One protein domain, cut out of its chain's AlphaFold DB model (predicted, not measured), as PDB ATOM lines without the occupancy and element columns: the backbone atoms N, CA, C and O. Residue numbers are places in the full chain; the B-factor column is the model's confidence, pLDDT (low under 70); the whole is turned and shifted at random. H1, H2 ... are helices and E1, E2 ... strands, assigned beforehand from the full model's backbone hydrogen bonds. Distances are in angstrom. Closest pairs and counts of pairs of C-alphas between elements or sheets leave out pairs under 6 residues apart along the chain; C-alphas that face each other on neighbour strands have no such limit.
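This is residues 4 to 200 of the 201 residues of an uncharacterized protein of Candidatus Protochlamydia naegleriophila (UniProt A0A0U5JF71). Two twisted sheets, E4 E3 E6 E7 and E1 E2 E5, lie face to face as a small sandwich, with H5 at one end of it and H2 and H3 on a flap between E1 and E2. From this body H1 sticks out with residues 4 to 20, and residues 139 to 191 swing out in a wide free loop, after which residues 198 to 199 pair with E5. The printed part has 197 residues, with five named helices and seven named strands in the order H1 E1 H2 H3 E2 H4 E3 E4 E5 H5 E6 E7; both sheets are antiparallel. The class is mixed, helices and strands, with 92 residues, under half, in named elements. The whole is extended, with a radius of gyration of the C-alphas of 28.6 A, and only just elongated, spanning 100 by 65 by 40 A.

H1, residues 4 to 15, begins at C-alpha 4 (3.322, 1.055, 64.136) and is 17.6 A long. E1 is residues 24 to 31, 22.5 A. H2, residues 37 to 41, and H3, residues 46 to 49, are short. E2, residues 54 to 62, begins at C-alpha 54 (-22.247, -42.482, 35.992) and is 26.8 A long. H4 is residues 65 to 69. E3, residues 73 to 81, is 26.3 A long, E4, residues 86 to 92, 20.2 A, and E5, residues 97 to 105, 26.3 A. H5, residues 106 to 112, is 10.1 A long. E6, residues 115 to 124, is 26.6 A long, and E7, residues 127 to 133, 16.8 A, ending at C-alpha 133 (-15.188, -39.093, 55.424).

In the twisted sheet E4 E3 E6 E7, E3 and E4 form a hairpin, with N 77 and O 89 at 2.8 A, and E6 and E7 another, with N 120 and O 132 at 2.8 A; between E3 and E6, N 76 and O 121 are 2.8 A apart. In the other sheet, E1 E2 E5, N 27 and O 58 are within hydrogen-bond range across the antiparallel neighbours E1 and E2, at 2.9 A, and N 57 and O 102 are within hydrogen-bond range across the antiparallel neighbours E2 and E5, at 2.9 A. The facing parts of the sheets are 10.7 A centre to centre, their strands at 27 degrees. H5 is on the sheet E1 E2 E5, only just at the sheet's level with a height of 3.5 A; its Tyr 109 has its C-alpha 5.5 A from that of Gly 54 in E2, the closest pair. H4 only grazes the larger sheet. H2 and H3 are close but not clearly touching, with the C-alphas of Tyr 39 and Leu 48 closest at 7.0 A. H1 is apart from E2. Every O i to N i+4 pair is within hydrogen-bond range in H2 and H5, against 7 of 8 in H1 and 0 of 1 in H4, where 1 of 2 O i to N i+3 pairs is; H3 is too short for an i+4 pair.

The C-alphas farthest apart, those of Phe 4 and Asp 159, are 102.8 A apart; the body without its free stretches spans 53 by 31 by 27 A. The printed part has no cut, and no link between named elements is long, but residues 134 to 200 hold no named element. The mean pLDDT of the printed part is 81.3; residue 4, residues 17 to 18 and residues 148 to 200 are under 70.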
ATOM      1  N   PHE A   4       4.586   1.691  64.549       68.06
ATOM      2  CA  PHE A   4       3.322   1.055  64.136       68.06
ATOM      3  C   PHE A   4       3.454   0.157  62.893       68.06
ATOM      4  O   PHE A   4       2.731  -0.822  62.755       68.06
ATOM      5  N   ILE A   5       4.406   0.459  62.007       75.12
ATOM      6  CA  ILE A   5       4.637  -0.277  60.755       75.12
ATOM      7  C   ILE A   5       5.233  -1.686  60.981       75.12
ATOM      8  O   ILE A   5       4.719  -2.631  60.384       75.12
ATOM      9  N   PRO A   6       6.253  -1.899  61.846       79.00
ATOM     10  CA  PRO A   6       6.810  -3.242  62.046       79.00
ATOM     11  C   PRO A   6       5.848  -4.215  62.751       79.00
ATOM     12  O   PRO A   6       5.904  -5.412  62.485       79.00
ATOM     13  N   LEU A   7       4.931  -3.726  63.598       78.12
ATOM     14  CA  LEU A   7       3.950  -4.574  64.291       78.12
ATOM     15  C   LEU A   7       2.921  -5.180  63.319       78.12
ATOM     16  O   LEU A   7       2.542  -6.340  63.457       78.12
ATOM     17  N   TYR A   8       2.508  -4.409  62.311       82.62
ATOM     18  CA  TYR A   8       1.557  -4.861  61.294       82.62
ATOM     19  C   TYR A   8       2.160  -5.935  60.374       82.62
ATOM     20  O   TYR A   8       1.500  -6.925  60.069       82.62
ATOM     21  N   LEU A   9       3.437  -5.794  59.994       82.44
ATOM     22  CA  LEU A   9       4.145  -6.796  59.185       82.44
ATOM     23  C   LEU A   9       4.371  -8.116  59.941       82.44
ATOM     24  O   LEU A   9       4.240  -9.182  59.345       82.44
ATOM     25  N   LEU A  10       4.649  -8.056  61.249       81.12
ATOM     26  CA  LEU A  10       4.782  -9.249  62.091       81.12
ATOM     27  C   LEU A  10       3.442  -9.992  62.237       81.12
ATOM     28  O   LEU A  10       3.391 -11.215  62.116       81.12
ATOM     29  N   ALA A  11       2.345  -9.259  62.454       83.25
ATOM     30  CA  ALA A  11       1.008  -9.846  62.528       83.25
ATOM     31  C   ALA A  11       0.606 -10.514  61.201       83.25
ATOM     32  O   ALA A  11       0.050 -11.611  61.209       83.25
ATOM     33  N   LEU A  12       0.959  -9.904  60.062       82.50
ATOM     34  CA  LEU A  12       0.676 -10.459  58.739       82.50
ATOM     35  C   LEU A  12       1.432 -11.777  58.480       82.50
ATOM     36  O   LEU A  12       0.851 -12.697  57.906       82.50
ATOM     37  N   SER A  13       2.684 -11.918  58.944       79.88
ATOM     38  CA  SER A  13       3.449 -13.168  58.769       79.88
ATOM     39  C   SER A  13       2.951 -14.312  59.656       79.88
ATOM     40  O   SER A  13       3.085 -15.480  59.294       79.88
ATOM     41  N   LEU A  14       2.372 -13.995  60.819       77.06
ATOM     42  CA  LEU A  14       1.764 -14.980  61.722       77.06
ATOM     43  C   LEU A  14       0.437 -15.530  61.177       77.06
ATOM     44  O   LEU A  14       0.074 -16.659  61.492       77.06
ATOM     45  N   CYS A  15      -0.267 -14.780  60.324       75.44
ATOM     46  CA  CYS A  15      -1.516 -15.240  59.712       75.44
ATOM     47  C   CYS A  15      -1.312 -16.207  58.531       75.44
ATOM     48  O   CYS A  15      -2.247 -16.918  58.168       75.44
ATOM     49  N   THR A  16      -0.117 -16.280  57.931       72.44
ATOM     50  CA  THR A  16       0.130 -17.112  56.734       72.44
ATOM     51  C   THR A  16       0.630 -18.531  57.027       72.44
ATOM     52  O   THR A  16       0.801 -19.319  56.102       72.44
ATOM     53  N   SER A  17       0.871 -18.893  58.290       68.38
ATOM     54  CA  SER A  17       1.488 -20.177  58.667       68.38
ATOM     55  C   SER A  17       0.502 -21.321  58.954       68.38
ATOM     56  O   SER A  17       0.940 -22.422  59.275       68.38
ATOM     57  N   SER A  18      -0.812 -21.118  58.804       60.47
ATOM     58  CA  SER A  18      -1.826 -22.149  59.109       60.47
ATOM     59  C   SER A  18      -2.349 -22.904  57.877       60.47
ATOM     60  O   SER A  18      -3.484 -23.373  57.850       60.47
ATOM     61  N   CYS A  19      -1.538 -23.040  56.825       72.56
ATOM     62  CA  CYS A  19      -1.919 -23.889  55.698       72.56
ATOM     63  C   CYS A  19      -1.647 -25.357  56.065       72.56
ATOM     64  O   CYS A  19      -0.534 -25.854  55.895       72.56
ATOM     65  N   VAL A  20      -2.654 -26.050  56.603       78.50
ATOM     66  CA  VAL A  20      -2.588 -27.503  56.816       78.50
ATOM     67  C   VAL A  20      -2.493 -28.169  55.447       78.50
ATOM     68  O   VAL A  20      -3.369 -28.004  54.597       78.50
ATOM     69  N   ARG A  21      -1.402 -28.897  55.206       80.25
ATOM     70  CA  ARG A  21      -1.218 -29.646  53.965       80.25
ATOM     71  C   ARG A  21      -2.061 -30.912  54.053       80.25
ATOM     72  O   ARG A  21      -1.777 -31.792  54.854       80.25
ATOM     73  N   GLN A  22      -3.117 -30.979  53.257       87.06
ATOM     74  CA  GLN A  22      -3.962 -32.161  53.179       87.06
ATOM     75  C   GLN A  22      -3.227 -33.249  52.382       87.06
ATOM     76  O   GLN A  22      -2.890 -33.040  51.217       87.06
ATOM     77  N   HIS A  23      -2.941 -34.393  53.012       93.69
ATOM     78  CA  HIS A  23      -2.227 -35.500  52.363       93.69
ATOM     79  C   HIS A  23      -3.140 -36.339  51.478       93.69
ATOM     80  O   HIS A  23      -2.680 -36.918  50.497       93.69
ATOM     81  N   LEU A  24      -4.431 -36.382  51.802       95.75
ATOM     82  CA  LEU A  24      -5.427 -37.158  51.083       95.75
ATOM     83  C   LEU A  24      -6.501 -36.238  50.495       95.75
ATOM     84  O   LEU A  24      -7.285 -35.633  51.224       95.75
ATOM     85  N   THR A  25      -6.552 -36.138  49.171       96.31
ATOM     86  CA  THR A  25      -7.543 -35.342  48.436       96.31
ATOM     87  C   THR A  25      -8.531 -36.274  47.750       96.31
ATOM     88  O   THR A  25      -8.120 -37.178  47.026       96.31
ATOM     89  N   ILE A  26      -9.831 -36.059  47.960       97.06
ATOM     90  CA  ILE A  26     -10.877 -36.829  47.288       97.06
ATOM     91  C   ILE A  26     -11.787 -35.893  46.509       97.06
ATOM     92  O   ILE A  26     -12.204 -34.849  47.011       97.06
ATOM     93  N   GLN A  27     -12.083 -36.283  45.275       97.56
ATOM     94  CA  GLN A  27     -12.981 -35.569  44.382       97.56
ATOM     95  C   GLN A  27     -14.013 -36.537  43.815       97.56
ATOM     96  O   GLN A  27     -13.691 -37.656  43.416       97.56
ATOM     97  N   THR A  28     -15.262 -36.094  43.758       97.38
ATOM     98  CA  THR A  28     -16.349 -36.839  43.123       97.38
ATOM     99  C   THR A  28     -16.729 -36.126  41.837       97.38
ATOM    100  O   THR A  28     -16.964 -34.919  41.838       97.38
ATOM    101  N   HIS A  29     -16.788 -36.870  40.737       97.31
ATOM    102  CA  HIS A  29     -17.210 -36.342  39.447       97.31
ATOM    103  C   HIS A  29     -18.396 -37.136  38.927       97.31
ATOM    104  O   HIS A  29     -18.387 -38.367  38.954       97.31
ATOM    105  N   TYR A  30     -19.381 -36.416  38.409       97.06
ATOM    106  CA  TYR A  30     -20.454 -36.989  37.617       97.06
ATOM    107  C   TYR A  30     -19.965 -37.143  36.178       97.06
ATOM    108  O   TYR A  30     -19.165 -36.339  35.698       97.06
ATOM    109  N   LEU A  31     -20.396 -38.222  35.537       96.62
ATOM    110  CA  LEU A  31     -20.133 -38.526  34.141       96.62
ATOM    111  C   LEU A  31     -21.471 -38.474  33.416       96.62
ATOM    112  O   LEU A  31     -22.378 -39.255  33.712       96.62
ATOM    113  N   SER A  32     -21.596 -37.535  32.496       95.75
ATOM    114  CA  SER A  32     -22.735 -37.391  31.606       95.75
ATOM    115  C   SER A  32     -22.247 -36.906  30.238       95.75
ATOM    116  O   SER A  32     -21.081 -36.538  30.055       95.75
ATOM    117  N   HIS A  33     -23.147 -36.883  29.257       93.75
ATOM    118  CA  HIS A  33     -22.844 -36.335  27.934       93.75
ATOM    119  C   HIS A  33     -22.434 -34.853  27.992       93.75
ATOM    120  O   HIS A  33     -21.661 -34.406  27.151       93.75
ATOM    121  N   GLU A  34     -22.881 -34.107  29.009       93.81
ATOM    122  CA  GLU A  34     -22.560 -32.686  29.187       93.81
ATOM    123  C   GLU A  34     -21.087 -32.453  29.561       93.81
ATOM    124  O   GLU A  34     -20.603 -31.323  29.519       93.81
ATOM    125  N   ASN A  35     -20.363 -33.512  29.939       92.69
ATOM    126  CA  ASN A  35     -18.927 -33.458  30.194       92.69
ATOM    127  C   ASN A  35     -18.091 -33.637  28.916       92.69
ATOM    128  O   ASN A  35     -16.872 -33.462  28.967       92.69
ATOM    129  N   LEU A  36     -18.705 -33.995  27.784       93.00
ATOM    130  CA  LEU A  36     -18.006 -34.181  26.515       93.00
ATOM    131  C   LEU A  36     -17.824 -32.834  25.811       93.00
ATOM    132  O   LEU A  36     -18.768 -32.070  25.638       93.00
ATOM    133  N   ALA A  37     -16.607 -32.545  25.345       94.12
ATOM    134  CA  ALA A  37     -16.348 -31.322  24.584       94.12
ATOM    135  C   ALA A  37     -17.171 -31.276  23.283       94.12
ATOM    136  O   ALA A  37     -17.684 -30.219  22.918       94.12
ATOM    137  N   SER A  38     -17.339 -32.431  22.625       94.88
ATOM    138  CA  SER A  38     -18.123 -32.614  21.396       94.88
ATOM    139  C   SER A  38     -19.574 -32.159  21.535       94.88
ATOM    140  O   SER A  38     -20.118 -31.603  20.581       94.88
ATOM    141  N   TYR A  39     -20.160 -32.296  22.731       94.88
ATOM    142  CA  TYR A  39     -21.509 -31.821  23.034       94.88
ATOM    143  C   TYR A  39     -21.659 -30.306  22.820       94.88
ATOM    144  O   TYR A  39     -22.653 -29.862  22.254       94.88
ATOM    145  N   TYR A  40     -20.655 -29.507  23.199       96.31
ATOM    146  CA  TYR A  40     -20.707 -28.042  23.079       96.31
ATOM    147  C   TYR A  40     -20.292 -27.517  21.705       96.31
ATOM    148  O   TYR A  40     -20.715 -26.432  21.313       96.31
ATOM    149  N   VAL A  41     -19.447 -28.256  20.979       96.06
ATOM    150  CA  VAL A  41     -18.981 -27.853  19.639       96.06
ATOM    151  C   VAL A  41     -19.829 -28.434  18.503       96.06
ATOM    152  O   VAL A  41     -19.538 -28.166  17.341       96.06
ATOM    153  N   PHE A  42     -20.875 -29.203  18.828       92.25
ATOM    154  CA  PHE A  42     -21.760 -29.885  17.873       92.25
ATOM    155  C   PHE A  42     -21.000 -30.725  16.831       92.25
ATOM    156  O   PHE A  42     -21.429 -30.869  15.686       92.25
ATOM    157  N   THR A  43     -19.855 -31.283  17.229       95.12
ATOM    158  CA  THR A  43     -19.061 -32.168  16.374       95.12
ATOM    159  C   THR A  43     -19.654 -33.574  16.450       95.12
ATOM    160  O   THR A  43     -19.871 -34.057  17.562       95.12
ATOM    161  N   PRO A  44     -19.896 -34.255  15.314       91.38
ATOM    162  CA  PRO A  44     -20.378 -35.631  15.323       91.38
ATOM    163  C   PRO A  44     -19.350 -36.539  16.008       91.38
ATOM    164  O   PRO A  44     -18.242 -36.734  15.507       91.38
ATOM    165  N   ASP A  45     -19.722 -37.074  17.167       92.75
ATOM    166  CA  ASP A  45     -18.898 -37.930  18.017       92.75
ATOM    167  C   ASP A  45     -19.709 -39.187  18.369       92.75
ATOM    168  O   ASP A  45     -20.784 -39.051  18.956       92.75
ATOM    169  N   PRO A  46     -19.229 -40.406  18.052       90.94
ATOM    170  CA  PRO A  46     -19.920 -41.651  18.398       90.94
ATOM    171  C   PRO A  46     -20.231 -41.797  19.895       90.94
ATOM    172  O   PRO A  46     -21.162 -42.508  20.272       90.94
ATOM    173  N   HIS A  47     -19.468 -41.127  20.765       88.81
ATOM    174  CA  HIS A  47     -19.727 -41.117  22.203       88.81
ATOM    175  C   HIS A  47     -20.937 -40.259  22.602       88.81
ATOM    176  O   HIS A  47     -21.430 -40.420  23.715       88.81
ATOM    177  N   LEU A  48     -21.444 -39.385  21.725       90.69
ATOM    178  CA  LEU A  48     -22.694 -38.656  21.959       90.69
ATOM    179  C   LEU A  48     -23.930 -39.531  21.731       90.69
ATOM    180  O   LEU A  48     -24.933 -39.328  22.411       90.69
ATOM    181  N   ASP A  49     -23.855 -40.510  20.824       91.19
ATOM    182  CA  ASP A  49     -24.979 -41.409  20.527       91.19
ATOM    183  C   ASP A  49     -25.241 -42.397  21.675       91.19
ATOM    184  O   ASP A  49     -26.382 -42.788  21.927       91.19
ATOM    185  N   ASN A  50     -24.187 -42.793  22.395       92.31
ATOM    186  CA  ASN A  50     -24.277 -43.644  23.581       92.31
ATOM    187  C   ASN A  50     -23.306 -43.160  24.675       92.31
ATOM    188  O   ASN A  50     -22.228 -43.744  24.855       92.31
ATOM    189  N   PRO A  51     -23.649 -42.070  25.382       92.69
ATOM    190  CA  PRO A  51     -22.760 -41.467  26.358       92.69
ATOM    191  C   PRO A  51     -22.632 -42.347  27.595       92.69
ATOM    192  O   PRO A  51     -23.597 -42.937  28.079       92.69
ATOM    193  N   ILE A  52     -21.424 -42.378  28.154       94.50
ATOM    194  CA  ILE A  52     -21.201 -42.986  29.463       94.50
ATOM    195  C   ILE A  52     -21.918 -42.124  30.499       94.50
ATOM    196  O   ILE A  52     -21.649 -40.927  30.617       94.50
ATOM    197  N   ILE A  53     -22.798 -42.754  31.267       96.88
ATOM    198  CA  ILE A  53     -23.465 -42.129  32.407       96.88
ATOM    199  C   ILE A  53     -22.950 -42.752  33.695       96.88
ATOM    200  O   ILE A  53     -22.749 -43.965  33.769       96.88
ATOM    201  N   GLY A  54     -22.703 -41.945  34.720       97.81
ATOM    202  CA  GLY A  54     -22.247 -42.482  35.992       97.81
ATOM    203  C   GLY A  54     -21.609 -41.479  36.927       97.81
ATOM    204  O   GLY A  54     -21.797 -40.268  36.827       97.81
ATOM    205  N   GLN A  55     -20.823 -42.014  37.850       98.25
ATOM    206  CA  GLN A  55     -20.038 -41.273  38.822       98.25
ATOM    207  C   GLN A  55     -18.660 -41.911  38.970       98.25
ATOM    208  O   GLN A  55     -18.479 -43.117  38.790       98.25
ATOM    209  N   ARG A  56     -17.676 -41.096  39.337       97.75
ATOM    210  CA  ARG A  56     -16.346 -41.567  39.717       97.75
ATOM    211  C   ARG A  56     -15.842 -40.860  40.962       97.75
ATOM    212  O   ARG A  56     -16.118 -39.675  41.164       97.75
ATOM    213  N   ILE A  57     -15.067 -41.581  41.761       98.25
ATOM    214  CA  ILE A  57     -14.323 -41.028  42.893       98.25
ATOM    215  C   ILE A  57     -12.845 -41.049  42.520       98.25
ATOM    216  O   ILE A  57     -12.285 -42.114  42.262       98.25
ATOM    217  N   LEU A  58     -12.226 -39.874  42.496       98.06
ATOM    218  CA  LEU A  58     -10.787 -39.704  42.383       98.06
ATOM    219  C   LEU A  58     -10.208 -39.554  43.787       98.06
ATOM    220  O   LEU A  58     -10.479 -38.570  44.470       98.06
ATOM    221  N   VAL A  59      -9.406 -40.527  44.199       98.19
ATOM    222  CA  VAL A  59      -8.639 -40.498  45.444       98.19
ATOM    223  C   VAL A  59      -7.191 -40.201  45.086       98.19
ATOM    224  O   VAL A  59      -6.562 -40.977  44.373       98.19
ATOM    225  N   GLN A  60      -6.657 -39.084  45.560       97.88
ATOM    226  CA  GLN A  60      -5.265 -38.684  45.370       97.88
ATOM    227  C   GLN A  60      -4.572 -38.607  46.719       97.88
ATOM    228  O   GLN A  60      -5.128 -38.063  47.674       97.88
ATOM    229  N   TRP A  61      -3.350 -39.119  46.790       97.88
ATOM    230  CA  TRP A  61      -2.552 -39.056  48.005       97.88
ATOM    231  C   TRP A  61      -1.161 -38.492  47.740       97.88
ATOM    232  O   TRP A  61      -0.560 -38.712  46.686       97.88
ATOM    233  N   ALA A  62      -0.664 -37.771  48.735       97.00
ATOM    234  CA  ALA A  62       0.698 -37.287  48.870       97.00
ATOM    235  C   ALA A  62       1.099 -37.437  50.344       97.00
ATOM    236  O   ALA A  62       1.019 -36.495  51.135       97.00
ATOM    237  N   LEU A  63       1.453 -38.667  50.710       96.44
ATOM    238  CA  LEU A  63       1.727 -39.084  52.077       96.44
ATOM    239  C   LEU A  63       3.096 -38.565  52.544       96.44
ATOM    240  O   LEU A  63       4.044 -38.514  51.753       96.44
ATOM    241  N   PRO A  64       3.223 -38.185  53.825       95.38
ATOM    242  CA  PRO A  64       4.490 -37.742  54.382       95.38
ATOM    243  C   PRO A  64       5.471 -38.916  54.483       95.38
ATOM    244  O   PRO A  64       5.085 -40.065  54.692       95.38
ATOM    245  N   SER A  65       6.770 -38.621  54.416       94.62
ATOM    246  CA  SER A  65       7.829 -39.635  54.525       94.62
ATOM    247  C   SER A  65       7.830 -40.390  55.857       94.62
ATOM    248  O   SER A  65       8.384 -41.481  55.927       94.62
ATOM    249  N   SER A  66       7.181 -39.866  56.903       94.88
ATOM    250  CA  SER A  66       6.981 -40.585  58.166       94.88
ATOM    251  C   SER A  66       6.217 -41.900  57.990       94.88
ATOM    252  O   SER A  66       6.405 -42.808  58.798       94.88
ATOM    253  N   TYR A  67       5.405 -42.033  56.933       94.88
ATOM    254  CA  TYR A  67       4.638 -43.250  56.654       94.88
ATOM    255  C   TYR A  67       5.500 -44.350  56.007       94.88
ATOM    256  O   TYR A  67       5.061 -45.492  55.929       94.88
ATOM    257  N   LEU A  68       6.743 -44.053  55.602       93.38
ATOM    258  CA  LEU A  68       7.691 -45.064  55.110       93.38
ATOM    259  C   LEU A  68       8.143 -46.047  56.197       93.38
ATOM    260  O   LEU A  68       8.720 -47.081  55.878       93.38
ATOM    261  N   ASN A  69       7.912 -45.719  57.470       95.88
ATOM    262  CA  ASN A  69       8.256 -46.596  58.586       95.88
ATOM    263  C   ASN A  69       7.275 -47.768  58.746       95.88
ATOM    264  O   ASN A  69       7.619 -48.735  59.421       95.88
ATOM    265  N   TYR A  70       6.080 -47.682  58.151       96.75
ATOM    266  CA  TYR A  70       5.116 -48.781  58.152       96.75
ATOM    267  C   TYR A  70       5.572 -49.869  57.175       96.75
ATOM    268  O   TYR A  70       5.951 -49.571  56.039       96.75
ATOM    269  N   GLN A  71       5.529 -51.129  57.605       95.69
ATOM    270  CA  GLN A  71       5.854 -52.272  56.746       95.69
ATOM    271  C   GLN A  71       4.729 -52.540  55.749       95.69
ATOM    272  O   GLN A  71       4.987 -52.860  54.586       95.69
ATOM    273  N   GLU A  72       3.482 -52.386  56.199       96.31
ATOM    274  CA  GLU A  72       2.296 -52.566  55.376       96.31
ATOM    275  C   GLU A  72       1.457 -51.290  55.377       96.31
ATOM    276  O   GLU A  72       0.802 -50.952  56.361       96.31
ATOM    277  N   LEU A  73       1.465 -50.588  54.245       97.44
ATOM    278  CA  LEU A  73       0.647 -49.405  54.022       97.44
ATOM    279  C   LEU A  73      -0.424 -49.718  52.977       97.44
ATOM    280  O   LEU A  73      -0.112 -50.123  51.855       97.44
ATOM    281  N   GLN A  74      -1.690 -49.514  53.323       97.88
ATOM    282  CA  GLN A  74      -2.829 -49.802  52.453       97.88
ATOM    283  C   GLN A  74      -3.846 -48.660  52.464       97.88
ATOM    284  O   GLN A  74      -4.033 -47.971  53.468       97.88
ATOM    285  N   LEU A  75      -4.525 -48.482  51.335       98.06
ATOM    286  CA  LEU A  75      -5.659 -47.579  51.193       98.06
ATOM    287  C   LEU A  75      -6.936 -48.417  51.173       98.06
ATOM    288  O   LEU A  75      -7.048 -49.351  50.380       98.06
ATOM    289  N   SER A  76      -7.885 -48.082  52.039       98.38
ATOM    290  CA  SER A  76      -9.198 -48.716  52.131       98.38
ATOM    291  C   SER A  76     -10.275 -47.705  51.757       98.38
ATOM    292  O   SER A  76     -10.499 -46.729  52.469       98.38
ATOM    293  N   LEU A  77     -10.933 -47.922  50.624       98.44
ATOM    294  CA  LEU A  77     -12.085 -47.161  50.162       98.44
ATOM    295  C   LEU A  77     -13.353 -47.972  50.444       98.44
ATOM    296  O   LEU A  77     -13.521 -49.086  49.946       98.44
ATOM    297  N   ILE A  78     -14.261 -47.388  51.220       98.50
ATOM    298  CA  ILE A  78     -15.595 -47.930  51.468       98.50
ATOM    299  C   ILE A  78     -16.607 -47.021  50.782       98.50
ATOM    300  O   ILE A  78     -16.705 -45.837  51.113       98.50
ATOM    301  N   VAL A  79     -17.371 -47.575  49.846       98.44
ATOM    302  CA  VAL A  79     -18.404 -46.861  49.088       98.44
ATOM    303  C   VAL A  79     -19.766 -47.417  49.474       98.44
ATOM    304  O   VAL A  79     -19.977 -48.626  49.452       98.44
ATOM    305  N   ARG A  80     -20.704 -46.538  49.825       98.25
ATOM    306  CA  ARG A  80     -22.109 -46.891  50.038       98.25
ATOM    307  C   ARG A  80     -22.943 -46.363  48.891       98.25
ATOM    308  O   ARG A  80     -22.886 -45.176  48.562       98.25
ATOM    309  N   LEU A  81     -23.723 -47.257  48.311       98.31
ATOM    310  CA  LEU A  81     -24.597 -46.987  47.182       98.31
ATOM    311  C   LEU A  81     -26.022 -46.666  47.659       98.31
ATOM    312  O   LEU A  81     -26.401 -46.978  48.794       98.31
ATOM    313  N   HIS A  82     -26.826 -46.041  46.798       97.50
ATOM    314  CA  HIS A  82     -28.220 -45.708  47.123       97.50
ATOM    315  C   HIS A  82     -29.112 -46.944  47.333       97.50
ATOM    316  O   HIS A  82     -30.062 -46.890  48.119       97.50
ATOM    317  N   ASP A  83     -28.767 -48.082  46.730       97.31
ATOM    318  CA  ASP A  83     -29.418 -49.380  46.939       97.31
ATOM    319  C   ASP A  83     -29.047 -50.065  48.273       97.31
ATOM    320  O   ASP A  83     -29.409 -51.222  48.502       97.31
ATOM    321  N   ARG A  84     -28.362 -49.344  49.175       95.75
ATOM    322  CA  ARG A  84     -27.888 -49.799  50.495       95.75
ATOM    323  C   ARG A  84     -26.783 -50.854  50.438       95.75
ATOM    324  O   ARG A  84     -26.431 -51.399  51.486       95.75
ATOM    325  N   LYS A  85     -26.216 -51.144  49.264       97.06
ATOM    326  CA  LYS A  85     -25.017 -51.982  49.182       97.06
ATOM    327  C   LYS A  85     -23.786 -51.196  49.618       97.06
ATOM    328  O   LYS A  85     -23.683 -49.986  49.416       97.06
ATOM    329  N   GLU A  86     -22.852 -51.915  50.225       97.62
ATOM    330  CA  GLU A  86     -21.550 -51.397  50.627       97.62
ATOM    331  C   GLU A  86     -20.464 -52.161  49.870       97.62
ATOM    332  O   GLU A  86     -20.405 -53.392  49.921       97.62
ATOM    333  N   GLU A  87     -19.608 -51.426  49.171       97.81
ATOM    334  CA  GLU A  87     -18.444 -51.959  48.476       97.81
ATOM    335  C   GLU A  87     -17.181 -51.571  49.241       97.81
ATOM    336  O   GLU A  87     -16.985 -50.410  49.603       97.81
ATOM    337  N   LYS A  88     -16.320 -52.560  49.498       98.12
ATOM    338  CA  LYS A  88     -15.044 -52.379  50.193       98.12
ATOM    339  C   LYS A  88     -13.915 -52.714  49.243       98.12
ATOM    340  O   LYS A  88     -13.839 -53.832  48.736       98.12
ATOM    341  N   ILE A  89     -13.048 -51.742  49.020       98.12
ATOM    342  CA  ILE A  89     -11.919 -51.846  48.110       98.12
ATOM    343  C   ILE A  89     -10.677 -51.510  48.914       98.12
ATOM    344  O   ILE A  89     -10.549 -50.399  49.421       98.12
ATOM    345  N   SER A  90      -9.760 -52.461  49.029       97.38
ATOM    346  CA  SER A  90      -8.467 -52.247  49.667       97.38
ATOM    347  C   SER A  90      -7.342 -52.548  48.690       97.38
ATOM    348  O   SER A  90      -7.410 -53.506  47.916       97.38
ATOM    349  N   PHE A  91      -6.302 -51.718  48.702       96.31
ATOM    350  CA  PHE A  91      -5.098 -51.970  47.919       96.31
ATOM    351  C   PHE A  91      -3.839 -51.445  48.619       96.31
ATOM    352  O   PHE A  91      -3.895 -50.423  49.310       96.31
ATOM    353  N   PRO A  92      -2.690 -52.122  48.439       97.38
ATOM    354  CA  PRO A  92      -1.429 -51.689  49.025       97.38
ATOM    355  C   PRO A  92      -0.905 -50.420  48.340       97.38
ATOM    356  O   PRO A  92      -0.899 -50.314  47.107       97.38
ATOM    357  N   ILE A  93      -0.419 -49.470  49.135       97.12
ATOM    358  CA  ILE A  93       0.198 -48.229  48.665       97.12
ATOM    359  C   ILE A  93       1.686 -48.487  48.436       97.12
ATOM    360  O   ILE A  93       2.469 -48.584  49.374       97.12
ATOM    361  N   LYS A  94       2.087 -48.581  47.165       95.25
ATOM    362  CA  LYS A  94       3.500 -48.774  46.788       95.25
ATOM    363  C   LYS A  94       4.299 -47.469  46.766       95.25
ATOM    364  O   LYS A  94       5.494 -47.482  47.029       95.25
ATOM    365  N   ASN A  95       3.635 -46.357  46.448       96.44
ATOM    366  CA  ASN A  95       4.253 -45.046  46.261       96.44
ATOM    367  C   ASN A  95       3.641 -44.029  47.229       96.44
ATOM    368  O   ASN A  95       2.421 -43.999  47.399       96.44
ATOM    369  N   MET A  96       4.471 -43.154  47.808       96.06
ATOM    370  CA  MET A  96       4.016 -42.094  48.728       96.06
ATOM    371  C   MET A  96       3.110 -41.063  48.052       96.06
ATOM    372  O   MET A  96       2.324 -40.401  48.719       96.06
ATOM    373  N   THR A  97       3.187 -40.944  46.730       97.12
ATOM    374  CA  THR A  97       2.285 -40.131  45.916       97.12
ATOM    375  C   THR A  97       1.584 -41.007  44.897       97.12
ATOM    376  O   THR A  97       2.207 -41.886  44.297       97.12
ATOM    377  N   GLY A  98       0.301 -40.765  44.664       97.25
ATOM    378  CA  GLY A  98      -0.436 -41.523  43.667       97.25
ATOM    379  C   GLY A  98      -1.893 -41.120  43.565       97.25
ATOM    380  O   GLY A  98      -2.367 -40.195  44.231       97.25
ATOM    381  N   SER A  99      -2.597 -41.816  42.680       97.69
ATOM    382  CA  SER A  99      -4.028 -41.638  42.502       97.69
ATOM    383  C   SER A  99      -4.722 -42.960  42.208       97.69
ATOM    384  O   SER A  99      -4.130 -43.889  41.655       97.69
ATOM    385  N   TYR A 100      -5.989 -43.031  42.584       97.75
ATOM    386  CA  TYR A 100      -6.874 -44.149  42.326       97.75
ATOM    387  C   TYR A 100      -8.239 -43.624  41.892       97.75
ATOM    388  O   TYR A 100      -8.747 -42.647  42.443       97.75
ATOM    389  N   LEU A 101      -8.823 -44.276  40.891       97.88
ATOM    390  CA  LEU A 101     -10.123 -43.925  40.337       97.88
ATOM    391  C   LEU A 101     -11.087 -45.093  40.519       97.88
ATOM    392  O   LEU A 101     -10.901 -46.156  39.926       97.88
ATOM    393  N   TYR A 102     -12.132 -44.866  41.307       98.12
ATOM    394  CA  TYR A 102     -13.281 -45.758  41.400       98.12
ATOM    395  C   TYR A 102     -14.358 -45.304  40.417       98.12
ATOM    396  O   TYR A 102     -14.700 -44.120  40.389       98.12
ATOM    397  N   TYR A 103     -14.899 -46.236  39.635       97.94
ATOM    398  CA  TYR A 103     -15.915 -45.971  38.619       97.94
ATOM    399  C   TYR A 103     -17.210 -46.716  38.933       97.94
ATOM    400  O   TYR A 103     -17.201 -47.931  39.109       97.94
ATOM    401  N   LEU A 104     -18.322 -45.986  38.893       98.00
ATOM    402  CA  LEU A 104     -19.675 -46.523  38.921       98.00
ATOM    403  C   LEU A 104     -20.421 -45.990  37.694       98.00
ATOM    404  O   LEU A 104     -20.862 -44.842  37.682       98.00
ATOM    405  N   ILE A 105     -20.512 -46.801  36.641       98.06
ATOM    406  CA  ILE A 105     -20.979 -46.369  35.314       98.06
ATOM    407  C   ILE A 105     -22.078 -47.275  34.753       98.06
ATOM    408  O   ILE A 105     -22.203 -48.436  35.148       98.06
ATOM    409  N   ASN A 106     -22.840 -46.740  33.798       96.81
ATOM    410  CA  ASN A 106     -23.857 -47.413  32.989       96.81
ATOM    411  C   ASN A 106     -24.832 -48.236  33.850       96.81
ATOM    412  O   ASN A 106     -25.409 -47.711  34.800       96.81
ATOM    413  N   ASP A 107     -24.995 -49.526  33.554       97.44
ATOM    414  CA  ASP A 107     -25.951 -50.410  34.227       97.44
ATOM    415  C   ASP A 107     -25.748 -50.462  35.745       97.44
ATOM    416  O   ASP A 107     -26.723 -50.468  36.494       97.44
ATOM    417  N   ALA A 108     -24.496 -50.446  36.219       97.38
ATOM    418  CA  ALA A 108     -24.200 -50.461  37.650       97.38
ATOM    419  C   ALA A 108     -24.658 -49.165  38.330       97.38
ATOM    420  O   ALA A 108     -25.226 -49.205  39.423       97.38
ATOM    421  N   TYR A 109     -24.470 -48.022  37.669       97.75
ATOM    422  CA  TYR A 109     -24.972 -46.736  38.143       97.75
ATOM    423  C   TYR A 109     -26.506 -46.702  38.160       97.75
ATOM    424  O   TYR A 109     -27.102 -46.366  39.182       97.75
ATOM    425  N   CYS A 110     -27.146 -47.132  37.069       97.06
ATOM    426  CA  CYS A 110     -28.603 -47.167  36.950       97.06
ATOM    427  C   CYS A 110     -29.256 -48.103  37.977       97.06
ATOM    428  O   CYS A 110     -30.275 -47.752  38.565       97.06
ATOM    429  N   ALA A 111     -28.671 -49.281  38.211       97.94
ATOM    430  CA  ALA A 111     -29.211 -50.268  39.143       97.94
ATOM    431  C   ALA A 111     -29.035 -49.860  40.612       97.94
ATOM    432  O   ALA A 111     -29.909 -50.126  41.434       97.94
ATOM    433  N   SER A 112     -27.903 -49.235  40.945       97.44
ATOM    434  CA  SER A 112     -27.586 -48.837  42.320       97.44
ATOM    435  C   SER A 112     -28.173 -47.483  42.722       97.44
ATOM    436  O   SER A 112     -28.276 -47.198  43.913       97.44
ATOM    437  N   GLY A 113     -28.536 -46.645  41.746       97.44
ATOM    438  CA  GLY A 113     -28.934 -45.253  41.967       97.44
ATOM    439  C   GLY A 113     -27.758 -44.311  42.241       97.44
ATOM    440  O   GLY A 113     -27.978 -43.179  42.662       97.44
ATOM    441  N   GLY A 114     -26.519 -44.762  42.021       97.56
ATOM    442  CA  GLY A 114     -25.313 -43.974  42.253       97.56
ATOM    443  C   GLY A 114     -24.691 -44.146  43.641       97.56
ATOM    444  O   GLY A 114     -25.139 -44.930  44.483       97.56
ATOM    445  N   ILE A 115     -23.624 -43.387  43.870       98.38
ATOM    446  CA  ILE A 115     -22.869 -43.318  45.118       98.38
ATOM    447  C   ILE A 115     -23.604 -42.389  46.084       98.38
ATOM    448  O   ILE A 115     -23.776 -41.205  45.803       98.38
ATOM    449  N   ALA A 116     -23.991 -42.918  47.243       97.94
ATOM    450  CA  ALA A 116     -24.642 -42.144  48.294       97.94
ATOM    451  C   ALA A 116     -23.619 -41.469  49.224       97.94
ATOM    452  O   ALA A 116     -23.762 -40.303  49.590       97.94
ATOM    453  N   THR A 117     -22.588 -42.205  49.648       98.25
ATOM    454  CA  THR A 117     -21.529 -41.690  50.530       98.25
ATOM    455  C   THR A 117     -20.299 -42.595  50.479       98.25
ATOM    456  O   THR A 117     -20.380 -43.739  50.033       98.25
ATOM    457  N   TYR A 118     -19.148 -42.108  50.934       98.44
ATOM    458  CA  TYR A 118     -17.910 -42.884  50.965       98.44
ATOM    459  C   TYR A 118     -17.002 -42.488  52.135       98.44
ATOM    460  O   TYR A 118     -17.116 -41.397  52.706       98.44
ATOM    461  N   LYS A 119     -16.085 -43.390  52.476       98.31
ATOM    462  CA  LYS A 119     -15.015 -43.193  53.455       98.31
ATOM    463  C   LYS A 119     -13.718 -43.765  52.900       98.31
ATOM    464  O   LYS A 119     -13.728 -44.840  52.305       98.31
ATOM    465  N   VAL A 120     -12.617 -43.057  53.117       98.31
ATOM    466  CA  VAL A 120     -11.270 -43.502  52.763       98.31
ATOM    467  C   VAL A 120     -10.419 -43.540  54.021       98.31
ATOM    468  O   VAL A 120     -10.311 -42.533  54.713       98.31
ATOM    469  N   ASP A 121      -9.802 -44.683  54.289       98.19
ATOM    470  CA  ASP A 121      -8.864 -44.876  55.389       98.19
ATOM    471  C   ASP A 121      -7.483 -45.244  54.829       98.19
ATOM    472  O   ASP A 121      -7.361 -46.127  53.977       98.19
ATOM    473  N   VAL A 122      -6.435 -44.588  55.323       97.94
ATOM    474  CA  VAL A 122      -5.041 -45.006  55.138       97.94
ATOM    475  C   VAL A 122      -4.651 -45.818  56.365       97.94
ATOM    476  O   VAL A 122      -4.691 -45.315  57.489       97.94
ATOM    477  N   ILE A 123      -4.301 -47.083  56.157       98.38
ATOM    478  CA  ILE A 123      -3.999 -48.037  57.222       98.38
ATOM    479  C   ILE A 123      -2.518 -48.405  57.125       98.38
ATOM    480  O   ILE A 123      -2.068 -48.842  56.067       98.38
ATOM    481  N   GLY A 124      -1.777 -48.221  58.214       97.56
ATOM    482  CA  GLY A 124      -0.365 -48.565  58.364       97.56
ATOM    483  C   GLY A 124      -0.194 -49.596  59.475       97.56
ATOM    484  O   GLY A 124      -0.671 -49.373  60.588       97.56
ATOM    485  N   ASP A 125       0.429 -50.734  59.174       96.94
ATOM    486  CA  ASP A 125       0.645 -51.859  60.100       96.94
ATOM    487  C   ASP A 125      -0.638 -52.268  60.857       96.94
ATOM    488  O   ASP A 125      -0.660 -52.469  62.073       96.94
ATOM    489  N   GLY A 126      -1.759 -52.323  60.130       96.19
ATOM    490  CA  GLY A 126      -3.079 -52.666  60.670       96.19
ATOM    491  C   GLY A 126      -3.791 -51.549  61.449       96.19
ATOM    492  O   GLY A 126      -4.959 -51.716  61.801       96.19
ATOM    493  N   CYS A 127      -3.149 -50.402  61.678       97.12
ATOM    494  CA  CYS A 127      -3.736 -49.253  62.372       97.12
ATOM    495  C   CYS A 127      -4.199 -48.176  61.386       97.12
ATOM    496  O   CYS A 127      -3.500 -47.859  60.428       97.12
ATOM    497  N   VAL A 128      -5.366 -47.570  61.623       97.50
ATOM    498  CA  VAL A 128      -5.834 -46.430  60.816       97.50
ATOM    499  C   VAL A 128      -5.007 -45.197  61.179       97.50
ATOM    500  O   VAL A 128      -5.063 -44.731  62.316       97.50
ATOM    501  N   VAL A 129      -4.237 -44.685  60.220       96.19
ATOM    502  CA  VAL A 129      -3.349 -43.525  60.402       96.19
ATOM    503  C   VAL A 129      -4.066 -42.233  60.023       96.19
ATOM    504  O   VAL A 129      -3.952 -41.224  60.715       96.19
ATOM    505  N   GLU A 130      -4.833 -42.266  58.933       95.69
ATOM    506  CA  GLU A 130      -5.568 -41.112  58.421       95.69
ATOM    507  C   GLU A 130      -6.923 -41.560  57.871       95.69
ATOM    508  O   GLU A 130      -7.023 -42.589  57.205       95.69
ATOM    509  N   THR A 131      -7.964 -40.775  58.139       96.88
ATOM    510  CA  THR A 131      -9.329 -41.043  57.682       96.88
ATOM    511  C   THR A 131      -9.897 -39.799  57.024       96.88
ATOM    512  O   THR A 131      -9.852 -38.706  57.589       96.88
ATOM    513  N   TRP A 132     -10.529 -39.989  55.873       97.19
ATOM    514  CA  TRP A 132     -11.355 -38.989  55.219       97.19
ATOM    515  C   TRP A 132     -12.775 -39.525  55.054       97.19
ATOM    516  O   TRP A 132     -12.990 -40.639  54.570       97.19
ATOM    517  N   LYS A 133     -13.767 -38.727  55.454       97.69
ATOM    518  CA  LYS A 133     -15.188 -39.093  55.424       97.69
ATOM    519  C   LYS A 133     -15.978 -38.098  54.587       97.69
ATOM    520  O   LYS A 133     -15.827 -36.890  54.758       97.69
ATOM    521  N   HIS A 134     -16.858 -38.613  53.729       97.19
ATOM    522  CA  HIS A 134     -17.819 -37.770  53.023       97.19
ATOM    523  C   HIS A 134     -18.719 -37.079  54.056       97.19
ATOM    524  O   HIS A 134     -19.027 -37.704  55.070       97.19
ATOM    525  N   PRO A 135     -19.173 -35.828  53.850       96.44
ATOM    526  CA  PRO A 135     -19.972 -35.121  54.857       96.44
ATOM    527  C   PRO A 135     -21.247 -35.859  55.287       96.44
ATOM    528  O   PRO A 135     -21.708 -35.699  56.411       96.44
ATOM    529  N   LEU A 136     -21.803 -36.696  54.404       96.88
ATOM    530  CA  LEU A 136     -22.972 -37.537  54.689       96.88
ATOM    531  C   LEU A 136     -22.610 -38.914  55.273       96.88
ATOM    532  O   LEU A 136     -23.472 -39.780  55.409       96.88
ATOM    533  N   TRP A 137     -21.334 -39.183  55.544       97.69
ATOM    534  CA  TRP A 137     -20.906 -40.439  56.143       97.69
ATOM    535  C   TRP A 137     -21.250 -40.462  57.628       97.69
ATOM    536  O   TRP A 137     -20.756 -39.654  58.412       97.69
ATOM    537  N   VAL A 138     -22.041 -41.455  58.019       96.19
ATOM    538  CA  VAL A 138     -22.363 -41.745  59.416       96.19
ATOM    539  C   VAL A 138     -22.047 -43.210  59.681       96.19
ATOM    540  O   VAL A 138     -22.293 -44.078  58.836       96.19
ATOM    541  N   ASP A 139     -21.465 -43.491  60.840       92.94
ATOM    542  CA  ASP A 139     -21.165 -44.859  61.243       92.94
ATOM    543  C   ASP A 139     -22.486 -45.601  61.528       92.94
ATOM    544  O   ASP A 139     -23.409 -45.052  62.131       92.94
ATOM    545  N   LEU A 140     -22.624 -46.823  61.000       90.44
ATOM    546  CA  LEU A 140     -23.874 -47.578  61.115       90.44
ATOM    547  C   LEU A 140     -24.037 -48.064  62.551       90.44
ATOM    548  O   LEU A 140     -23.146 -48.712  63.095       90.44
ATOM    549  N   ILE A 141     -25.193 -47.776  63.140       89.75
ATOM    550  CA  ILE A 141     -25.555 -48.280  64.461       89.75
ATOM    551  C   ILE A 141     -26.002 -49.732  64.288       89.75
ATOM    552  O   ILE A 141     -27.057 -50.000  63.712       89.75
ATOM    553  N   THR A 142     -25.185 -50.669  64.759       88.25
ATOM    554  CA  THR A 142     -25.528 -52.091  64.819       88.25
ATOM    555  C   THR A 142     -26.079 -52.417  66.199       88.25
ATOM    556  O   THR A 142     -25.461 -52.088  67.209       88.25
ATOM    557  N   PHE A 143     -27.244 -53.059  66.242       90.44
ATOM    558  CA  PHE A 143     -27.822 -53.562  67.482       90.44
ATOM    559  C   PHE A 143     -27.569 -55.061  67.566       90.44
ATOM    560  O   PHE A 143     -28.082 -55.821  66.742       90.44
ATOM    561  N   ASP A 144     -26.824 -55.481  68.581       88.19
ATOM    562  CA  ASP A 144     -26.730 -56.887  68.955       88.19
ATOM    563  C   ASP A 144     -28.026 -57.257  69.673       88.19
ATOM    564  O   ASP A 144     -28.123 -57.202  70.897       88.19
ATOM    565  N   ILE A 145     -29.074 -57.552  68.902       84.75
ATOM    566  CA  ILE A 145     -30.313 -58.073  69.474       84.75
ATOM    567  C   ILE A 145     -29.979 -59.482  69.967       84.75
ATOM    568  O   ILE A 145     -29.645 -60.334  69.135       84.75
ATOM    569  N   PRO A 146     -30.056 -59.757  71.283       81.31
ATOM    570  CA  PRO A 146     -29.874 -61.106  71.782       81.31
ATOM    571  C   PRO A 146     -30.907 -61.977  71.077       81.31
ATOM    572  O   PRO A 146     -32.110 -61.726  71.181       81.31
ATOM    573  N   GLN A 147     -30.440 -62.968  70.317       74.31
ATOM    574  CA  GLN A 147     -31.297 -64.021  69.792       74.31
ATOM    575  C   GLN A 147     -31.876 -64.709  71.026       74.31
ATOM    576  O   GLN A 147     -31.218 -65.547  71.639       74.31
ATOM    577  N   THR A 148     -33.062 -64.278  71.462       69.81
ATOM    578  CA  THR A 148     -33.796 -64.983  72.506       69.81
ATOM    579  C   THR A 148     -34.058 -66.341  71.889       69.81
ATOM    580  O   THR A 148     -34.832 -66.426  70.934       69.81
ATOM    581  N   GLN A 149     -33.315 -67.362  72.332       61.94
ATOM    582  CA  GLN A 149     -33.590 -68.740  71.962       61.94
ATOM    583  C   GLN A 149     -35.085 -68.915  72.182       61.94
ATOM    584  O   GLN A 149     -35.579 -68.763  73.299       61.94
ATOM    585  N   ALA A 150     -35.820 -69.120  71.089       63.53
ATOM    586  CA  ALA A 150     -37.168 -69.628  71.166       63.53
ATOM    587  C   ALA A 150     -37.012 -71.048  71.705       63.53
ATOM    588  O   ALA A 150     -36.920 -72.007  70.938       63.53
ATOM    589  N   ASP A 151     -36.856 -71.149  73.026       60.78
ATOM    590  CA  ASP A 151     -36.881 -72.406  73.732       60.78
ATOM    591  C   ASP A 151     -38.165 -73.098  73.310       60.78
ATOM    592  O   ASP A 151     -39.275 -72.558  73.370       60.78
ATOM    593  N   SER A 152     -37.937 -74.283  72.769       56.91
ATOM    594  CA  SER A 152     -38.902 -75.222  72.252       56.91
ATOM    595  C   SER A 152     -40.153 -75.262  73.124       56.91
ATOM    596  O   SER A 152     -40.184 -75.930  74.160       56.91
ATOM    597  N   CYS A 153     -41.237 -74.651  72.658       50.38
ATOM    598  CA  CYS A 153     -42.544 -75.197  72.971       50.38
ATOM    599  C   CYS A 153     -42.671 -76.480  72.149       50.38
ATOM    600  O   CYS A 153     -43.200 -76.486  71.040       50.38
ATOM    601  N   THR A 154     -42.114 -77.567  72.683       57.03
ATOM    602  CA  THR A 154     -42.440 -78.931  72.280       57.03
ATOM    603  C   THR A 154     -43.922 -79.128  72.580       57.03
ATOM    604  O   THR A 154     -44.298 -79.541  73.674       57.03
ATOM    605  N   SER A 155     -44.791 -78.787  71.630       57.53
ATOM    606  CA  SER A 155     -46.189 -79.196  71.667       57.53
ATOM    607  C   SER A 155     -46.252 -80.667  71.263       57.53
ATOM    608  O   SER A 155     -46.364 -81.011  70.085       57.53
ATOM    609  N   SER A 156     -46.127 -81.546  72.252       58.94
ATOM    610  CA  SER A 156     -46.570 -82.931  72.147       58.94
ATOM    611  C   SER A 156     -48.104 -82.969  72.109       58.94
ATOM    612  O   SER A 156     -48.735 -82.634  73.108       58.94
ATOM    613  N   GLY A 157     -48.676 -83.415  70.984       55.84
ATOM    614  CA  GLY A 157     -50.114 -83.683  70.810       55.84
ATOM    615  C   GLY A 157     -50.947 -82.407  70.619       55.84
ATOM    616  O   GLY A 157     -50.715 -81.403  71.271       55.84
ATOM    617  N   THR A 158     -51.927 -82.326  69.728       51.66
ATOM    618  CA  THR A 158     -52.836 -83.367  69.251       51.66
ATOM    619  C   THR A 158     -53.424 -82.909  67.916       51.66
ATOM    620  O   THR A 158     -53.740 -81.735  67.743       51.66
ATOM    621  N   ASP A 159     -53.525 -83.860  66.992       64.94
ATOM    622  CA  ASP A 159     -54.425 -83.933  65.839       64.94
ATOM    623  C   ASP A 159     -55.454 -82.788  65.692       64.94
ATOM    624  O   ASP A 159     -56.450 -82.729  66.414       64.94
ATOM    625  N   ALA A 160     -55.233 -81.893  64.724       52.53
ATOM    626  CA  ALA A 160     -56.275 -81.015  64.195       52.53
ATOM    627  C   ALA A 160     -55.926 -80.501  62.788       52.53
ATOM    628  O   ALA A 160     -55.262 -79.485  62.606       52.53
ATOM    629  N   LYS A 161     -56.449 -81.227  61.796       50.47
ATOM    630  CA  LYS A 161     -56.951 -80.747  60.496       50.47
ATOM    631  C   LYS A 161     -56.077 -79.747  59.727       50.47
ATOM    632  O   LYS A 161     -56.194 -78.531  59.834       50.47
ATOM    633  N   GLN A 162     -55.338 -80.333  58.793       47.53
ATOM    634  CA  GLN A 162     -54.836 -79.743  57.559       47.53
ATOM    635  C   GLN A 162     -55.911 -78.894  56.848       47.53
ATOM    636  O   GLN A 162     -56.793 -79.425  56.172       47.53
ATOM    637  N   LEU A 163     -55.835 -77.566  56.975       48.12
ATOM    638  CA  LEU A 163     -56.515 -76.659  56.053       48.12
ATOM    639  C   LEU A 163     -55.638 -76.495  54.815       48.12
ATOM    640  O   LEU A 163     -54.632 -75.791  54.803       48.12
ATOM    641  N   VAL A 164     -56.043 -77.217  53.776       53.06
ATOM    642  CA  VAL A 164     -55.564 -77.099  52.405       53.06
ATOM    643  C   VAL A 164     -55.902 -75.694  51.904       53.06
ATOM    644  O   VAL A 164     -57.055 -75.400  51.602       53.06
ATOM    645  N   TYR A 165     -54.902 -74.821  51.794       43.31
ATOM    646  CA  TYR A 165     -55.029 -73.614  50.982       43.31
ATOM    647  C   TYR A 165     -54.838 -74.023  49.516       43.31
ATOM    648  O   TYR A 165     -53.718 -74.224  49.051       43.31
ATOM    649  N   GLN A 166     -55.947 -74.207  48.795       47.66
ATOM    650  CA  GLN A 166     -55.929 -74.282  47.336       47.66
ATOM    651  C   GLN A 166     -55.646 -72.876  46.800       47.66
ATOM    652  O   GLN A 166     -56.528 -72.018  46.791       47.66
ATOM    653  N   SER A 167     -54.412 -72.629  46.353       49.78
ATOM    654  CA  SER A 167     -54.140 -71.506  45.463       49.78
ATOM    655  C   SER A 167     -54.792 -71.810  44.116       49.78
ATOM    656  O   SER A 167     -54.362 -72.667  43.345       49.78
ATOM    657  N   VAL A 168     -55.903 -71.127  43.862       53.66
ATOM    658  CA  VAL A 168     -56.532 -71.084  42.549       53.66
ATOM    659  C   VAL A 168     -55.537 -70.416  41.600       53.66
ATOM    660  O   VAL A 168     -55.066 -69.309  41.857       53.66
ATOM    661  N   GLY A 169     -55.167 -71.137  40.543       48.25
ATOM    662  CA  GLY A 169     -54.366 -70.624  39.438       48.25
ATOM    663  C   GLY A 169     -55.145 -69.636  38.550       48.25
ATOM    664  O   GLY A 169     -56.057 -68.953  39.001       48.25
ATOM    665  N   PRO A 170     -54.789 -69.543  37.266       51.38
ATOM    666  CA  PRO A 170     -54.086 -68.406  36.685       51.38
ATOM    667  C   PRO A 170     -55.027 -67.395  36.015       51.38
ATOM    668  O   PRO A 170     -56.026 -67.776  35.412       51.38
ATOM    669  N   ILE A 171     -54.641 -66.114  35.997       50.47
ATOM    670  CA  ILE A 171     -55.172 -65.166  35.007       50.47
ATOM    671  C   ILE A 171     -54.199 -65.118  33.832       50.47
ATOM    672  O   ILE A 171     -53.120 -64.533  33.886       50.47
ATOM    673  N   ILE A 172     -54.618 -65.806  32.775       44.81
ATOM    674  CA  ILE A 172     -54.063 -65.778  31.427       44.81
ATOM    675  C   ILE A 172     -54.462 -64.440  30.789       44.81
ATOM    676  O   ILE A 172     -55.647 -64.200  30.572       44.81
ATOM    677  N   PHE A 173     -53.489 -63.602  30.431       48.88
ATOM    678  CA  PHE A 173     -53.674 -62.591  29.388       48.88
ATOM    679  C   PHE A 173     -53.135 -63.156  28.069       48.88
ATOM    680  O   PHE A 173     -51.928 -63.268  27.860       48.88
ATOM    681  N   LEU A 174     -54.060 -63.548  27.193       46.56
ATOM    682  CA  LEU A 174     -53.825 -63.789  25.770       46.56
ATOM    683  C   LEU A 174     -53.833 -62.434  25.052       46.56
ATOM    684  O   LEU A 174     -54.789 -61.676  25.192       46.56
ATOM    685  N   GLY A 175     -52.793 -62.140  24.269       37.88
ATOM    686  CA  GLY A 175     -52.704 -60.881  23.530       37.88
ATOM    687  C   GLY A 175     -51.525 -60.782  22.565       37.88
ATOM    688  O   GLY A 175     -50.653 -59.948  22.748       37.88
ATOM    689  N   SER A 176     -51.554 -61.620  21.525       43.28
ATOM    690  CA  SER A 176     -51.005 -61.392  20.170       43.28
ATOM    691  C   SER A 176     -49.507 -61.082  19.978       43.28
ATOM    692  O   SER A 176     -49.030 -59.955  20.018       43.28
ATOM    693  N   THR A 177     -48.827 -62.160  19.594       40.03
ATOM    694  CA  THR A 177     -47.721 -62.305  18.638       40.03
ATOM    695  C   THR A 177     -47.437 -61.138  17.674       40.03
ATOM    696  O   THR A 177     -48.259 -60.832  16.811       40.03
ATOM    697  N   MET A 178     -46.178 -60.689  17.641       37.88
ATOM    698  CA  MET A 178     -45.481 -60.467  16.371       37.88
ATOM    699  C   MET A 178     -44.129 -61.185  16.380       37.88
ATOM    700  O   MET A 178     -43.319 -61.061  17.295       37.88
ATOM    701  N   ARG A 179     -43.964 -62.017  15.357       39.34
ATOM    702  CA  ARG A 179     -42.890 -62.972  15.110       39.34
ATOM    703  C   ARG A 179     -41.905 -62.331  14.137       39.34
ATOM    704  O   ARG A 179     -42.317 -61.936  13.054       39.34
ATOM    705  N   SER A 180     -40.623 -62.297  14.480       47.62
ATOM    706  CA  SER A 180     -39.536 -62.147  13.509       47.62
ATOM    707  C   SER A 180     -38.271 -62.785  14.081       47.62
ATOM    708  O   SER A 180     -37.748 -62.354  15.103       47.62
ATOM    709  N   ASN A 181     -37.838 -63.861  13.428       41.66
ATOM    710  CA  ASN A 181     -36.670 -64.673  13.751       41.66
ATOM    711  C   ASN A 181     -35.357 -63.963  13.374       41.66
ATOM    712  O   ASN A 181     -35.233 -63.456  12.265       41.66
ATOM    713  N   SER A 182     -34.336 -64.064  14.223       45.81
ATOM    714  CA  SER A 182     -33.002 -64.615  13.895       45.81
ATOM    715  C   SER A 182     -32.141 -64.523  15.165       45.81
ATOM    716  O   SER A 182     -32.010 -63.472  15.771       45.81
ATOM    717  N   SER A 183     -31.794 -65.652  15.782       44.88
ATOM    718  CA  SER A 183     -30.593 -66.436  15.472       44.88
ATOM    719  C   SER A 183     -29.295 -65.658  15.700       44.88
ATOM    720  O   SER A 183     -28.720 -65.123  14.756       44.88
ATOM    721  N   SER A 184     -28.797 -65.676  16.937       49.66
ATOM    722  CA  SER A 184     -27.431 -66.126  17.250       49.66
ATOM    723  C   SER A 184     -27.205 -66.067  18.757       49.66
ATOM    724  O   SER A 184     -27.043 -65.003  19.349       49.66
ATOM    725  N   ASP A 185     -27.179 -67.252  19.354       51.50
ATOM    726  CA  ASP A 185     -26.650 -67.508  20.681       51.50
ATOM    727  C   ASP A 185     -25.215 -66.986  20.809       51.50
ATOM    728  O   ASP A 185     -24.280 -67.524  20.214       51.50
ATOM    729  N   LYS A 186     -25.021 -65.987  21.668       47.97
ATOM    730  CA  LYS A 186     -23.779 -65.811  22.427       47.97
ATOM    731  C   LYS A 186     -24.138 -65.430  23.858       47.97
ATOM    732  O   LYS A 186     -24.278 -64.261  24.198       47.97
ATOM    733  N   LYS A 187     -24.254 -66.448  24.716       47.53
ATOM    734  CA  LYS A 187     -24.116 -66.299  26.168       47.53
ATOM    735  C   LYS A 187     -22.704 -65.788  26.461       47.53
ATOM    736  O   LYS A 187     -21.765 -66.574  26.551       47.53
ATOM    737  N   ALA A 188     -22.558 -64.478  26.618       47.00
ATOM    738  CA  ALA A 188     -21.430 -63.893  27.323       47.00
ATOM    739  C   ALA A 188     -21.863 -63.664  28.775       47.00
ATOM    740  O   ALA A 188     -22.687 -62.803  29.067       47.00
ATOM    741  N   ASN A 189     -21.321 -64.474  29.683       47.38
ATOM    742  CA  ASN A 189     -21.302 -64.180  31.111       47.38
ATOM    743  C   ASN A 189     -20.469 -62.903  31.307       47.38
ATOM    744  O   ASN A 189     -19.243 -62.967  31.418       47.38
ATOM    745  N   ALA A 190     -21.117 -61.739  31.307       42.94
ATOM    746  CA  ALA A 190     -20.491 -60.482  31.687       42.94
ATOM    747  C   ALA A 190     -20.368 -60.454  33.215       42.94
ATOM    748  O   ALA A 190     -21.232 -59.971  33.942       42.94
ATOM    749  N   LYS A 191     -19.277 -61.038  33.709       42.81
ATOM    750  CA  LYS A 191     -18.767 -60.772  35.050       42.81
ATOM    751  C   LYS A 191     -18.468 -59.270  35.089       42.81
ATOM    752  O   LYS A 191     -17.631 -58.822  34.311       42.81
ATOM    753  N   ALA A 192     -19.179 -58.511  35.924       43.38
ATOM    754  CA  ALA A 192     -18.906 -57.097  36.159       43.38
ATOM    755  C   ALA A 192     -17.436 -56.954  36.580       43.38
ATOM    756  O   ALA A 192     -17.054 -57.288  37.701       43.38
ATOM    757  N   ALA A 193     -16.592 -56.580  35.623       42.25
ATOM    758  CA  ALA A 193     -15.179 -56.368  35.837       42.25
ATOM    759  C   ALA A 193     -15.015 -54.912  36.255       42.25
ATOM    760  O   ALA A 193     -15.092 -54.002  35.431       42.25
ATOM    761  N   SER A 194     -14.808 -54.699  37.549       41.41
ATOM    762  CA  SER A 194     -14.285 -53.446  38.079       41.41
ATOM    763  C   SER A 194     -12.914 -53.218  37.433       41.41
ATOM    764  O   SER A 194     -11.948 -53.923  37.734       41.41
ATOM    765  N   PHE A 195     -12.834 -52.297  36.474       40.38
ATOM    766  CA  PHE A 195     -11.589 -51.988  35.780       40.38
ATOM    767  C   PHE A 195     -10.763 -51.049  36.666       40.38
ATOM    768  O   PHE A 195     -10.999 -49.845  36.717       40.38
ATOM    769  N   ASN A 196      -9.821 -51.618  37.415       40.81
ATOM    770  CA  ASN A 196      -8.905 -50.859  38.260       40.81
ATOM    771  C   ASN A 196      -7.705 -50.414  37.422       40.81
ATOM    772  O   ASN A 196      -6.869 -51.239  37.055       40.81
ATOM    773  N   VAL A 197      -7.597 -49.117  37.136       48.44
ATOM    774  CA  VAL A 197      -6.383 -48.542  36.544       48.44
ATOM    775  C   VAL A 197      -5.633 -47.790  37.635       48.44
ATOM    776  O   VAL A 197      -6.090 -46.758  38.120       48.44
ATOM    777  N   VAL A 198      -4.486 -48.335  38.041       49.22
ATOM    778  CA  VAL A 198      -3.548 -47.663  38.944       49.22
ATOM    779  C   VAL A 198      -2.528 -46.942  38.075       49.22
ATOM    780  O   VAL A 198      -1.690 -47.581  37.440       49.22
ATOM    781  N   PHE A 199      -2.600 -45.616  38.032       43.41
ATOM    782  CA  PHE A 199      -1.571 -44.803  37.393       43.41
ATOM    783  C   PHE A 199      -0.478 -44.503  38.426       43.41
ATOM    784  O   PHE A 199      -0.741 -43.860  39.442       43.41
ATOM    785  N   SER A 200       0.743 -44.987  38.181       39.09
ATOM    786  CA  SER A 200       1.940 -44.435  38.829       39.09
ATOM    787  C   SER A 200       2.407 -43.252  37.994       39.09
ATOM    788  O   SER A 200       2.661 -43.422  36.802       39.09
TER     789      SER A 200